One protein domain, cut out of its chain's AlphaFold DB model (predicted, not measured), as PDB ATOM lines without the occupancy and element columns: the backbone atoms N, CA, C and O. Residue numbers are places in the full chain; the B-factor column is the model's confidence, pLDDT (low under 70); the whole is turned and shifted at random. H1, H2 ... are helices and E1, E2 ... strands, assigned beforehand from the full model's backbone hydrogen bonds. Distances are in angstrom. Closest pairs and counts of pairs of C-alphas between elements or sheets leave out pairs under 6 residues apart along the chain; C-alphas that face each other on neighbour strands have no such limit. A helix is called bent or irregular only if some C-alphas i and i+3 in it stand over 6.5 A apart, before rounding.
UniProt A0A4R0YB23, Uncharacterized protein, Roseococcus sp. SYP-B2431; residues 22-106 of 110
ATOM      1  N   ARG A  22     105.374 110.555 119.521       54.62
ATOM      2  CA  ARG A  22     106.587 109.914 118.979       54.62
ATOM      3  C   ARG A  22     106.972 110.406 117.592       54.62
ATOM      4  O   ARG A  22     108.153 110.393 117.270       54.62
ATOM      5  N   GLU A  23     106.013 110.815 116.773       52.38
ATOM      6  CA  GLU A  23     106.260 111.140 115.364       52.38
ATOM      7  C   GLU A  23     107.114 112.407 115.196       52.38
ATOM      8  O   GLU A  23     108.010 112.446 114.352       52.38
ATOM      9  N   ALA A  24     106.904 113.419 116.042       50.22
ATOM     10  CA  ALA A  24     107.607 114.696 115.944       50.22
ATOM     11  C   ALA A  24     109.050 114.637 116.499       50.22
ATOM     12  O   ALA A  24     109.973 115.184 115.893       50.22
ATOM     13  N   ASP A  25     109.275 113.887 117.584       53.84
ATOM     14  CA  ASP A  25     110.627 113.604 118.090       53.84
ATOM     15  C   ASP A  25     111.420 112.678 117.151       53.84
ATOM     16  O   ASP A  25     112.639 112.803 117.024       53.84
ATOM     17  N   HIS A  26     110.741 111.776 116.434       54.12
ATOM     18  CA  HIS A  26     111.378 110.920 115.432       54.12
ATOM     19  C   HIS A  26     111.831 111.714 114.198       54.12
ATOM     20  O   HIS A  26     112.884 111.438 113.622       54.12
ATOM     21  N   ALA A  27     111.091 112.762 113.826       56.88
ATOM     22  CA  ALA A  27     111.471 113.641 112.726       56.88
ATOM     23  C   ALA A  27     112.804 114.366 112.973       56.88
ATOM     24  O   ALA A  27     113.623 114.502 112.063       56.88
ATOM     25  N   ARG A  28     113.042 114.792 114.223       56.97
ATOM     26  CA  ARG A  28     114.292 115.439 114.660       56.97
ATOM     27  C   ARG A  28     115.507 114.537 114.465       56.97
ATOM     28  O   ARG A  28     116.548 115.005 114.011       56.97
ATOM     29  N   THR A  29     115.390 113.258 114.814       60.34
ATOM     30  CA  THR A  29     116.516 112.316 114.779       60.34
ATOM     31  C   THR A  29     116.792 111.775 113.382       60.34
ATOM     32  O   THR A  29     117.949 111.514 113.063       60.34
ATOM     33  N   GLN A  30     115.778 111.667 112.520       65.50
ATOM     34  CA  GLN A  30     115.945 111.113 111.171       65.50
ATOM     35  C   GLN A  30     116.720 112.009 110.201       65.50
ATOM     36  O   GLN A  30     117.284 111.510 109.232       65.50
ATOM     37  N   LEU A  31     116.765 113.317 110.449       71.81
ATOM     38  CA  LEU A  31     117.493 114.244 109.582       71.81
ATOM     39  C   LEU A  31     118.989 114.303 109.910       71.81
ATOM     40  O   LEU A  31     119.782 114.632 109.031       71.81
ATOM     41  N   VAL A  32     119.409 113.964 111.130       83.94
ATOM     42  CA  VAL A  32     120.833 113.965 111.497       83.94
ATOM     43  C   VAL A  32     121.584 112.892 110.694       83.94
ATOM     44  O   VAL A  32     121.177 111.738 110.627       83.94
ATOM     45  N   GLY A  33     122.689 113.283 110.061       83.56
ATOM     46  CA  GLY A  33     123.521 112.439 109.200       83.56
ATOM     47  C   GLY A  33     123.146 112.460 107.711       83.56
ATOM     48  O   GLY A  33     123.954 112.023 106.879       83.56
ATOM     49  N   THR A  34     121.978 113.011 107.353       84.94
ATOM     50  CA  THR A  34     121.568 113.182 105.947       84.94
ATOM     51  C   THR A  34     122.433 114.206 105.220       84.94
ATOM     52  O   THR A  34     123.015 115.109 105.828       84.94
ATOM     53  N   THR A  35     122.568 114.049 103.903       90.31
ATOM     54  CA  THR A  35     123.358 114.961 103.068       90.31
ATOM     55  C   THR A  35     122.541 116.172 102.628       90.31
ATOM     56  O   THR A  35     121.315 116.122 102.534       90.31
ATOM     57  N   ARG A  36     123.236 117.257 102.266       89.06
ATOM     58  CA  ARG A  36     122.612 118.438 101.642       89.06
ATOM     59  C   ARG A  36     121.729 118.077 100.441       89.06
ATOM     60  O   ARG A  36     120.641 118.620 100.313       89.06
ATOM     61  N   ALA A  37     122.172 117.143  99.595       87.75
ATOM     62  CA  ALA A  37     121.414 116.704  98.422       87.75
ATOM     63  C   ALA A  37     120.074 116.056  98.805       87.75
ATOM     64  O   ALA A  37     119.044 116.438  98.266       87.75
ATOM     65  N   GLN A  38     120.070 115.160  99.797       85.81
ATOM     66  CA  GLN A  38     118.841 114.514 100.279       85.81
ATOM     67  C   GLN A  38     117.849 115.528 100.859       85.81
ATOM     68  O   GLN A  38     116.650 115.441 100.614       85.81
ATOM     69  N   ILE A  39     118.353 116.525 101.594       87.75
ATOM     70  CA  ILE A  39     117.518 117.613 102.111       87.75
ATOM     71  C   ILE A  39     116.921 118.440 100.968       87.75
ATOM     72  O   ILE A  39     115.736 118.763 101.013       87.75
ATOM     73  N   LEU A  40     117.699 118.758  99.930       89.44
ATOM     74  CA  LEU A  40     117.195 119.477  98.754       89.44
ATOM     75  C   LEU A  40     116.145 118.670  97.987       89.44
ATOM     76  O   LEU A  40     115.190 119.257  97.485       89.44
ATOM     77  N   GLU A  41     116.295 117.349  97.908       86.31
ATOM     78  CA  GLU A  41     115.323 116.467  97.256       86.31
ATOM     79  C   GLU A  41     113.974 116.455  97.983       86.31
ATOM     80  O   GLU A  41     112.935 116.429  97.328       86.31
ATOM     81  N   CYS A  42     113.970 116.507  99.321       84.62
ATOM     82  CA  CYS A  42     112.732 116.390 100.093       84.62
ATOM     83  C   CYS A  42     112.126 117.728 100.546       84.62
ATOM     84  O   CYS A  42     110.908 117.883 100.508       84.62
ATOM     85  N   MET A  43     112.933 118.709 100.956       84.75
ATOM     86  CA  MET A  43     112.459 120.028 101.420       84.75
ATOM     87  C   MET A  43     112.578 121.116 100.352       84.75
ATOM     88  O   MET A  43     112.035 122.209 100.523       84.75
ATOM     89  N   GLY A  44     113.307 120.854  99.267       87.19
ATOM     90  CA  GLY A  44     113.652 121.876  98.292       87.19
ATOM     91  C   GLY A  44     114.698 122.865  98.812       87.19
ATOM     92  O   GLY A  44     115.366 122.661  99.833       87.19
ATOM     93  N   ARG A  45     114.850 123.967  98.074       90.25
ATOM     94  CA  ARG A  45     115.813 125.027  98.393       90.25
ATOM     95  C   ARG A  45     115.434 125.718  99.712       90.25
ATOM     96  O   ARG A  45     114.264 126.064  99.883       90.25
ATOM     97  N   PRO A  46     116.395 125.968 100.616       91.12
ATOM     98  CA  PRO A  46     116.122 126.734 101.825       91.12
ATOM     99  C   PRO A  46     115.744 128.183 101.511       91.12
ATOM    100  O   PRO A  46     116.114 128.734 100.473       91.12
ATOM    101  N   GLY A  47     115.019 128.812 102.438       89.06
ATOM    102  CA  GLY A  47     114.685 130.234 102.345       89.06
ATOM    103  C   GLY A  47     115.892 131.132 102.622       89.06
ATOM    104  O   GLY A  47     116.002 132.212 102.049       89.06
ATOM    105  N   SER A  48     116.813 130.677 103.474       89.94
ATOM    106  CA  SER A  48     118.108 131.322 103.677       89.94
ATOM    107  C   SER A  48     119.188 130.320 104.067       89.94
ATOM    108  O   SER A  48     118.919 129.282 104.676       89.94
ATOM    109  N   GLU A  49     120.424 130.660 103.726       92.69
ATOM    110  CA  GLU A  49     121.629 129.908 104.047       92.69
ATOM    111  C   GLU A  49     122.636 130.862 104.690       92.69
ATOM    112  O   GLU A  49     122.821 131.987 104.226       92.69
ATOM    113  N   ALA A  50     123.250 130.424 105.785       92.25
ATOM    114  CA  ALA A  50     124.295 131.152 106.485       92.25
ATOM    115  C   ALA A  50     125.463 130.208 106.762       92.25
ATOM    116  O   ALA A  50     125.250 129.080 107.188       92.25
ATOM    117  N   GLU A  51     126.692 130.668 106.573       92.19
ATOM    118  CA  GLU A  51     127.897 129.903 106.884       92.19
ATOM    119  C   GLU A  51     128.721 130.651 107.930       92.19
ATOM    120  O   GLU A  51     128.930 131.855 107.812       92.19
ATOM    121  N   ASN A  52     129.157 129.947 108.974       87.88
ATOM    122  CA  ASN A  52     129.993 130.490 110.037       87.88
ATOM    123  C   ASN A  52     131.061 129.460 110.406       87.88
ATOM    124  O   ASN A  52     130.724 128.402 110.925       87.88
ATOM    125  N   ASP A  53     132.333 129.769 110.153       87.12
ATOM    126  CA  ASP A  53     133.477 128.944 110.579       87.12
ATOM    127  C   ASP A  53     133.360 127.456 110.169       87.12
ATOM    128  O   ASP A  53     133.495 126.532 110.971       87.12
ATOM    129  N   GLY A  54     132.999 127.208 108.902       83.94
ATOM    130  CA  GLY A  54     132.802 125.856 108.354       83.94
ATOM    131  C   GLY A  54     131.501 125.160 108.781       83.94
ATOM    132  O   GLY A  54     131.239 124.023 108.372       83.94
ATOM    133  N   LEU A  55     130.663 125.832 109.573       89.12
ATOM    134  CA  LEU A  55     129.311 125.414 109.912       89.12
ATOM    135  C   LEU A  55     128.312 126.082 108.965       89.12
ATOM    136  O   LEU A  55     128.159 127.301 108.978       89.12
ATOM    137  N   VAL A  56     127.582 125.293 108.182       92.88
ATOM    138  CA  VAL A  56     126.524 125.819 107.306       92.88
ATOM    139  C   VAL A  56     125.174 125.640 107.982       92.88
ATOM    140  O   VAL A  56     124.891 124.586 108.534       92.88
ATOM    141  N   VAL A  57     124.325 126.655 107.950       93.38
ATOM    142  CA  VAL A  57     122.991 126.651 108.541       93.38
ATOM    143  C   VAL A  57     121.980 127.011 107.465       93.38
ATOM    144  O   VAL A  57     122.016 128.106 106.913       93.38
ATOM    145  N   TRP A  58     121.054 126.101 107.183       93.81
ATOM    146  CA  TRP A  58     119.929 126.348 106.285       93.81
ATOM    147  C   TRP A  58     118.664 126.595 107.085       93.81
ATOM    148  O   TRP A  58     118.381 125.860 108.028       93.81
ATOM    149  N   SER A  59     117.890 127.603 106.692       90.56
ATOM    150  CA  SER A  59     116.642 127.966 107.360       90.56
ATOM    151  C   SER A  59     115.449 127.758 106.435       90.56
ATOM    152  O   SER A  59     115.390 128.284 105.320       90.56
ATOM    153  N   TYR A  60     114.455 127.039 106.941       88.69
ATOM    154  CA  TYR A  60     113.158 126.831 106.309       88.69
ATOM    155  C   TYR A  60     112.083 127.463 107.177       88.69
ATOM    156  O   TYR A  60     112.157 127.379 108.398       88.69
ATOM    157  N   SER A  61     111.089 128.105 106.574       87.38
ATOM    158  CA  SER A  61     109.962 128.685 107.312       87.38
ATOM    159  C   SER A  61     108.657 128.156 106.732       87.38
ATOM    160  O   SER A  61     108.467 128.188 105.519       87.38
ATOM    161  N   ALA A  62     107.769 127.646 107.584       78.12
ATOM    162  CA  ALA A  62     106.428 127.232 107.180       78.12
ATOM    163  C   ALA A  62     105.544 128.474 107.079       78.12
ATOM    164  O   ALA A  62     105.592 129.307 107.978       78.12
ATOM    165  N   ALA A  63     104.720 128.610 106.039       70.50
ATOM    166  CA  ALA A  63     103.688 129.647 106.001       70.50
ATOM    167  C   ALA A  63     102.510 129.244 106.915       70.50
ATOM    168  O   ALA A  63     102.107 128.080 106.866       70.50
ATOM    169  N   PRO A  64     101.951 130.155 107.740       64.75
ATOM    170  CA  PRO A  64     102.153 131.612 107.774       64.75
ATOM    171  C   PRO A  64     103.182 132.108 108.823       64.75
ATOM    172  O   PRO A  64     102.918 133.035 109.580       64.75
ATOM    173  N   GLY A  65     104.376 131.520 108.890       67.88
ATOM    174  CA  GLY A  65     105.474 131.943 109.773       67.88
ATOM    175  C   GLY A  65     105.429 131.349 111.184       67.88
ATOM    176  O   GLY A  65     106.178 131.784 112.053       67.88
ATOM    177  N   SER A  66     104.568 130.356 111.421       74.56
ATOM    178  CA  SER A  66     104.387 129.697 112.724       74.56
ATOM    179  C   SER A  66     105.567 128.813 113.136       74.56
ATOM    180  O   SER A  66     105.755 128.552 114.326       74.56
ATOM    181  N   CYS A  67     106.365 128.366 112.166       82.56
ATOM    182  CA  CYS A  67     107.544 127.546 112.389       82.56
ATOM    183  C   CYS A  67     108.711 127.972 111.497       82.56
ATOM    184  O   CYS A  67     108.546 128.229 110.300       82.56
ATOM    185  N   ARG A  68     109.911 127.927 112.078       86.31
ATOM    186  CA  ARG A  68     111.193 127.931 111.386       86.31
ATOM    187  C   ARG A  68     112.024 126.711 111.785       86.31
ATOM    188  O   ARG A  68     112.181 126.427 112.967       86.31
ATOM    189  N   ALA A  69     112.581 126.013 110.804       86.38
ATOM    190  CA  ALA A  69     113.501 124.899 110.999       86.38
ATOM    191  C   ALA A  69     114.897 125.297 110.514       86.38
ATOM    192  O   ALA A  69     115.070 125.637 109.345       86.38
ATOM    193  N   ASN A  70     115.882 125.230 111.406       89.75
ATOM    194  CA  ASN A  70     117.282 125.484 111.100       89.75
ATOM    195  C   ASN A  70     118.041 124.156 111.080       89.75
ATOM    196  O   ASN A  70     118.135 123.482 112.107       89.75
ATOM    197  N   LEU A  71     118.584 123.790 109.924       90.38
ATOM    198  CA  LEU A  71     119.418 122.609 109.747       90.38
ATOM    199  C   LEU A  71     120.874 123.043 109.748       90.38
ATOM    200  O   LEU A  71     121.282 123.881 108.949       90.38
ATOM    201  N   THR A  72     121.651 122.470 110.650       91.62
ATOM    202  CA  THR A  72     123.078 122.726 110.780       91.62
ATOM    203  C   THR A  72     123.848 121.620 110.088       91.62
ATOM    204  O   THR A  72     123.605 120.447 110.355       91.62
ATOM    205  N   PHE A  73     124.799 121.989 109.242       92.12
ATOM    206  CA  PHE A  73     125.636 121.089 108.476       92.12
ATOM    207  C   PHE A  73     127.100 121.243 108.861       92.12
ATOM    208  O   PHE A  73     127.622 122.355 108.931       92.12
ATOM    209  N   ARG A  74     127.778 120.105 108.992       91.12
ATOM    210  CA  ARG A  74     129.234 120.000 109.097       91.12
ATOM    211  C   ARG A  74     129.691 118.929 108.114       91.12
ATOM    212  O   ARG A  74     129.024 117.906 107.988       91.12
ATOM    213  N   GLU A  75     130.765 119.187 107.367       87.88
ATOM    214  CA  GLU A  75     131.294 118.233 106.370       87.88
ATOM    215  C   GLU A  75     130.228 117.760 105.348       87.88
ATOM    216  O   GLU A  75     130.212 116.617 104.898       87.88
ATOM    217  N   GLY A  76     129.279 118.638 105.000       86.81
ATOM    218  CA  GLY A  76     128.217 118.341 104.028       86.81
ATOM    219  C   GLY A  76     127.041 117.500 104.548       86.81
ATOM    220  O   GLY A  76     126.132 117.198 103.769       86.81
ATOM    221  N   ARG A  77     127.009 117.158 105.843       89.50
ATOM    222  CA  ARG A  77     125.915 116.408 106.484       89.50
ATOM    223  C   ARG A  77     125.257 117.195 107.598       89.50
ATOM    224  O   ARG A  77     125.921 117.987 108.260       89.50
ATOM    225  N   VAL A  78     123.973 116.946 107.828       90.12
ATOM    226  CA  VAL A  78     123.233 117.536 108.944       90.12
ATOM    227  C   VAL A  78     123.789 116.994 110.261       90.12
ATOM    228  O   VAL A  78     123.792 115.789 110.490       90.12
ATOM    229  N   THR A  79     124.237 117.871 111.146       90.56
ATOM    230  CA  THR A  79     124.690 117.523 112.501       90.56
ATOM    231  C   THR A  79     123.673 117.897 113.568       90.56
ATOM    232  O   THR A  79     123.668 117.293 114.637       90.56
ATOM    233  N   ALA A  80     122.799 118.865 113.288       86.69
ATOM    234  CA  ALA A  80     121.734 119.268 114.195       86.69
ATOM    235  C   ALA A  80     120.536 119.840 113.434       86.69
ATOM    236  O   ALA A  80     120.687 120.444 112.372       86.69
ATOM    237  N   VAL A  81     119.349 119.694 114.021       85.50
ATOM    238  CA  VAL A  81     118.120 120.347 113.561       85.50
ATOM    239  C   VAL A  81     117.500 121.089 114.735       85.50
ATOM    240  O   VAL A  81     117.318 120.522 115.813       85.50
ATOM    241  N   ARG A  82     117.189 122.369 114.538       84.94
ATOM    242  CA  ARG A  82     116.555 123.223 115.541       84.94
ATOM    243  C   ARG A  82     115.243 123.764 115.007       84.94
ATOM    244  O   ARG A  82     115.230 124.512 114.035       84.94
ATOM    245  N   TYR A  83     114.159 123.433 115.691       80.25
ATOM    246  CA  TYR A  83     112.845 123.996 115.425       80.25
ATOM    247  C   TYR A  83     112.601 125.209 116.318       80.25
ATOM    248  O   TYR A  83     112.926 125.210 117.505       80.25
ATOM    249  N   LEU A  84     112.064 126.261 115.716       80.38
ATOM    250  CA  LEU A  84     111.705 127.520 116.340       80.38
ATOM    251  C   LEU A  84     110.235 127.768 116.003       80.38
ATOM    252  O   LEU A  84     109.905 128.068 114.857       80.38
ATOM    253  N   SER A  85     109.353 127.630 116.982       73.94
ATOM    254  CA  SER A  85     107.926 127.922 116.841       73.94
ATOM    255  C   SER A  85     107.540 129.087 117.741       73.94
ATOM    256  O   SER A  85     108.051 129.201 118.853       73.94
ATOM    257  N   SER A  86     106.602 129.921 117.298       68.88
ATOM    258  CA  SER A  86     106.018 130.994 118.116       68.88
ATOM    259  C   SER A  86     104.807 130.545 118.958       68.88
ATOM    260  O   SER A  86     104.183 131.378 119.611       68.88
ATOM    261  N   GLY A  87     104.457 129.250 118.933       62.72
ATOM    262  CA  GLY A  87     103.308 128.653 119.634       62.72
ATOM    263  C   GLY A  87     103.612 128.057 121.019       62.72
ATOM    264  O   GLY A  87     104.741 128.124 121.500       62.72
ATOM    265  N   SER A  88     102.585 127.480 121.661       52.41
ATOM    266  CA  SER A  88     102.648 126.911 123.015       52.41
ATOM    267  C   SER A  88     103.669 125.773 123.148       52.41
ATOM    268  O   SER A  88     103.893 124.980 122.235       52.41
ATOM    269  N   THR A  89     104.276 125.693 124.333       58.12
ATOM    270  CA  THR A  89     105.346 124.765 124.740       58.12
ATOM    271  C   THR A  89     104.995 123.279 124.644       58.12
ATOM    272  O   THR A  89     105.885 122.445 124.784       58.12
ATOM    273  N   ASP A  90     103.728 122.938 124.404       59.56
ATOM    274  CA  ASP A  90     103.240 121.562 124.485       59.56
ATOM    275  C   ASP A  90     103.583 120.718 123.249       59.56
ATOM    276  O   ASP A  90     103.633 119.494 123.356       59.56
ATOM    277  N   GLN A  91     103.846 121.341 122.090       59.34
ATOM    278  CA  GLN A  91     104.257 120.649 120.855       59.34
ATOM    279  C   GLN A  91     104.883 121.617 119.824       59.34
ATOM    280  O   GLN A  91     104.323 121.850 118.746       59.34
ATOM    281  N   PRO A  92     106.073 122.182 120.104       62.28
ATOM    282  CA  PRO A  92     106.754 123.097 119.177       62.28
ATOM    283  C   PRO A  92     107.060 122.456 117.812       62.28
ATOM    284  O   PRO A  92     107.112 123.137 116.789       62.28
ATOM    285  N   ASP A  93     107.197 121.130 117.770       63.31
ATOM    286  CA  ASP A  93     107.498 120.381 116.548       63.31
ATOM    287  C   ASP A  93     106.283 120.129 115.662       63.31
ATOM    288  O   ASP A  93     106.427 120.020 114.442       63.31
ATOM    289  N   ALA A  94     105.078 120.092 116.235       67.25
ATOM    290  CA  ALA A  94     103.856 119.880 115.463       67.25
ATOM    291  C   ALA A  94     103.615 121.033 114.477       67.25
ATOM    292  O   ALA A  94     103.199 120.808 113.342       67.25
ATOM    293  N   ALA A  95     103.973 122.265 114.860       72.69
ATOM    294  CA  ALA A  95     103.935 123.426 113.969       72.69
ATOM    295  C   ALA A  95     104.910 123.301 112.783       72.69
ATOM    296  O   ALA A  95     104.710 123.919 111.736       72.69
ATOM    297  N   CYS A  96     105.962 122.497 112.944       77.44
ATOM    298  CA  CYS A  96     107.021 122.286 111.965       77.44
ATOM    299  C   CYS A  96     106.836 121.032 111.108       77.44
ATOM    300  O   CYS A  96     107.509 120.897 110.083       77.44
ATOM    301  N   ALA A  97     105.884 120.165 111.464       75.50
ATOM    302  CA  ALA A  97     105.502 118.985 110.700       75.50
ATOM    303  C   ALA A  97     105.365 119.230 109.182       75.50
ATOM    304  O   ALA A  97     105.940 118.446 108.424       75.50
ATOM    305  N   PRO A  98     104.703 120.298 108.678       75.56
ATOM    306  CA  PRO A  98     104.561 120.493 107.233       75.56
ATOM    307  C   PRO A  98     105.890 120.681 106.485       75.56
ATOM    308  O   PRO A  98     105.948 120.331 105.310       75.56
ATOM    309  N   LEU A  99     106.950 121.179 107.136       78.88
ATOM    310  CA  LEU A  99     108.264 121.348 106.499       78.88
ATOM    311  C   LEU A  99     108.966 120.013 106.267       78.88
ATOM    312  O   LEU A  99     109.613 119.819 105.245       78.88
ATOM    313  N   VAL A 100     108.845 119.096 107.226       75.94
ATOM    314  CA  VAL A 100     109.585 117.828 107.214       75.94
ATOM    315  C   VAL A 100     108.772 116.655 106.694       75.94
ATOM    316  O   VAL A 100     109.346 115.623 106.361       75.94
ATOM    317  N   ARG A 101     107.450 116.805 106.559       73.88
ATOM    318  CA  ARG A 101     106.552 115.735 106.105       73.88
ATOM    319  C   ARG A 101     106.996 115.104 104.786       73.88
ATOM    320  O   ARG A 101     106.876 113.897 104.642       73.88
ATOM    321  N   ALA A 102     107.541 115.889 103.859       70.25
ATOM    322  CA  ALA A 102     108.058 115.382 102.588       70.25
ATOM    323  C   ALA A 102     109.308 114.493 102.748       70.25
ATOM    324  O   ALA A 102     109.483 113.545 101.993       70.25
ATOM    325  N   CYS A 103     110.145 114.743 103.758       75.06
ATOM    326  CA  CYS A 103     111.302 113.895 104.064       75.06
ATOM    327  C   CYS A 103     110.908 112.628 104.834       75.06
ATOM    328  O   CYS A 103     111.534 111.587 104.666       75.06
ATOM    329  N   LEU A 104     109.868 112.709 105.673       70.69
ATOM    330  CA  LEU A 104     109.401 111.593 106.508       70.69
ATOM    331  C   LEU A 104     108.461 110.641 105.769       70.69
ATOM    332  O   LEU A 104     108.432 109.455 106.077       70.69
ATOM    333  N   ALA A 105     107.709 111.143 104.787       62.75
ATOM    334  CA  ALA A 105     106.826 110.323 103.960       62.75
ATOM    335  C   ALA A 105     107.591 109.324 103.067       62.75
ATOM    336  O   ALA A 105     106.964 108.506 102.394       62.75
ATOM    337  N   GLY A 106     108.930 109.374 103.049       50.72
ATOM    338  CA  GLY A 106     109.733 108.701 102.035       50.72
ATOM    339  C   GLY A 106     109.424 109.256 100.638       50.72
ATOM    340  O   GLY A 106     108.611 110.172 100.497       50.72
TER     341      GLY A 106
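This is residues 22 to 106 of the 110 residues of an uncharacterized protein of Roseococcus sp. SYP-B2431 (UniProt A0A4R0YB23). One antiparallel sheet of four strands, twisted, has three helices over one face and no named helix over the other. H3 packs on the sheet near the end of E2, the start of E3 and the end of E4, H2 comes near the opposite ends of E3 and E4 with its first residue, and H1 lies near the edge strand E4 with its second half. The printed part has 85 residues with three named helices and four named strands, in the order H1, H2, E1, E2, E3, E4, H3, and the sheet's order is E1, E2, E3, E4. The class is mixed, helices and strands. The whole is compact, with a radius of gyration of the C-alphas of 12.1 A and spans of 34 by 25 by 19 A.

H1, residues 22 to 30, begins at C-alpha 22 at (106.587, 109.914, 118.979) and is 12.2 A long from first to last C-alpha. H2, residues 36 to 43, is 10.3 A long. E1, residues 48 to 52, begins at C-alpha 48 at (118.108, 131.322, 103.677) and is 13.5 A long. E2, residues 55 to 62, measures 23.1 A, and E3, residues 67 to 74, measures 23.2 A. E4, residues 77 to 85, is the longest strand by residues, measures 23.7 A and bends by 51 degrees at residue 80. H3, residues 94 to 104, is 13.4 A long and ends at C-alpha 104 at (109.401, 111.593, 106.508). H3 is irregular: C-alphas 95 and 98 are 7.4 A apart, and its line is a rough one.

E1 to E4 form a meander, each strand the antiparallel neighbour of the one before, with E1 and E4 as edge strands. The hairpin of E1 and E2 has N 50 and O 57 within hydrogen-bond range at 2.9 A, and N 57 and O 50 at 2.7 A. In the hairpin of E2 and E3, N 58 and O 71 are 2.8 A apart, within hydrogen-bond range. In the hairpin of E3 and E4, N 70 and O 82 are also within range, at 2.8 A. E1 and E4 are apart. H1, H2 and H3 are on one face of the sheet, an arrangement of two layers, one of helices and one of the sheet. H3 has a height over the sheet of 9.5 A and runs slantwise to the strands, at 53 degrees to E2 on the local plane. It lies over E2 and, only just, over E3, on which 3 of its C-alphas fall. The closest C-alphas of E3 and H3 are those of Cys 67 and Cys 96, 5.3 A apart. H2 has a height over the sheet of 8.7 A; its closest C-alpha to E4 is that of Arg 36, 6.2 A from that of Arg 77. H2 and H3 touch, their closest C-alphas those of Cys 42 and Cys 103, 4.9 A apart, with a steep tilt of 64 degrees, opposite ways. H1 and H3 touch at Ala 24 and Ala 94, whose C-alphas are 6.4 A apart, with a steep tilt of 55 degrees, the same way. The closest C-alphas of H1 and E4 are those of Arg 28 and Val 81, 6.3 A apart. H1 and H2 are apart. Every O i to N i+4 pair is within hydrogen-bond range in H2, but 3 of 5 in H1 and 2 of 7 in H3, where 5 of 8 O i to N i+3 pairs are within range.

The two C-alphas farthest apart are those of Glu 75 and Ser 88, at 34.2 A. The printed part has no cut. The link from E4 to H3, 8 residues, is short but not tight; the other links are tight. The mean pLDDT of the printed part is 78.2, and residues 22 to 30, 64 to 65, 86 to 94 and 105 to 106 are under 70.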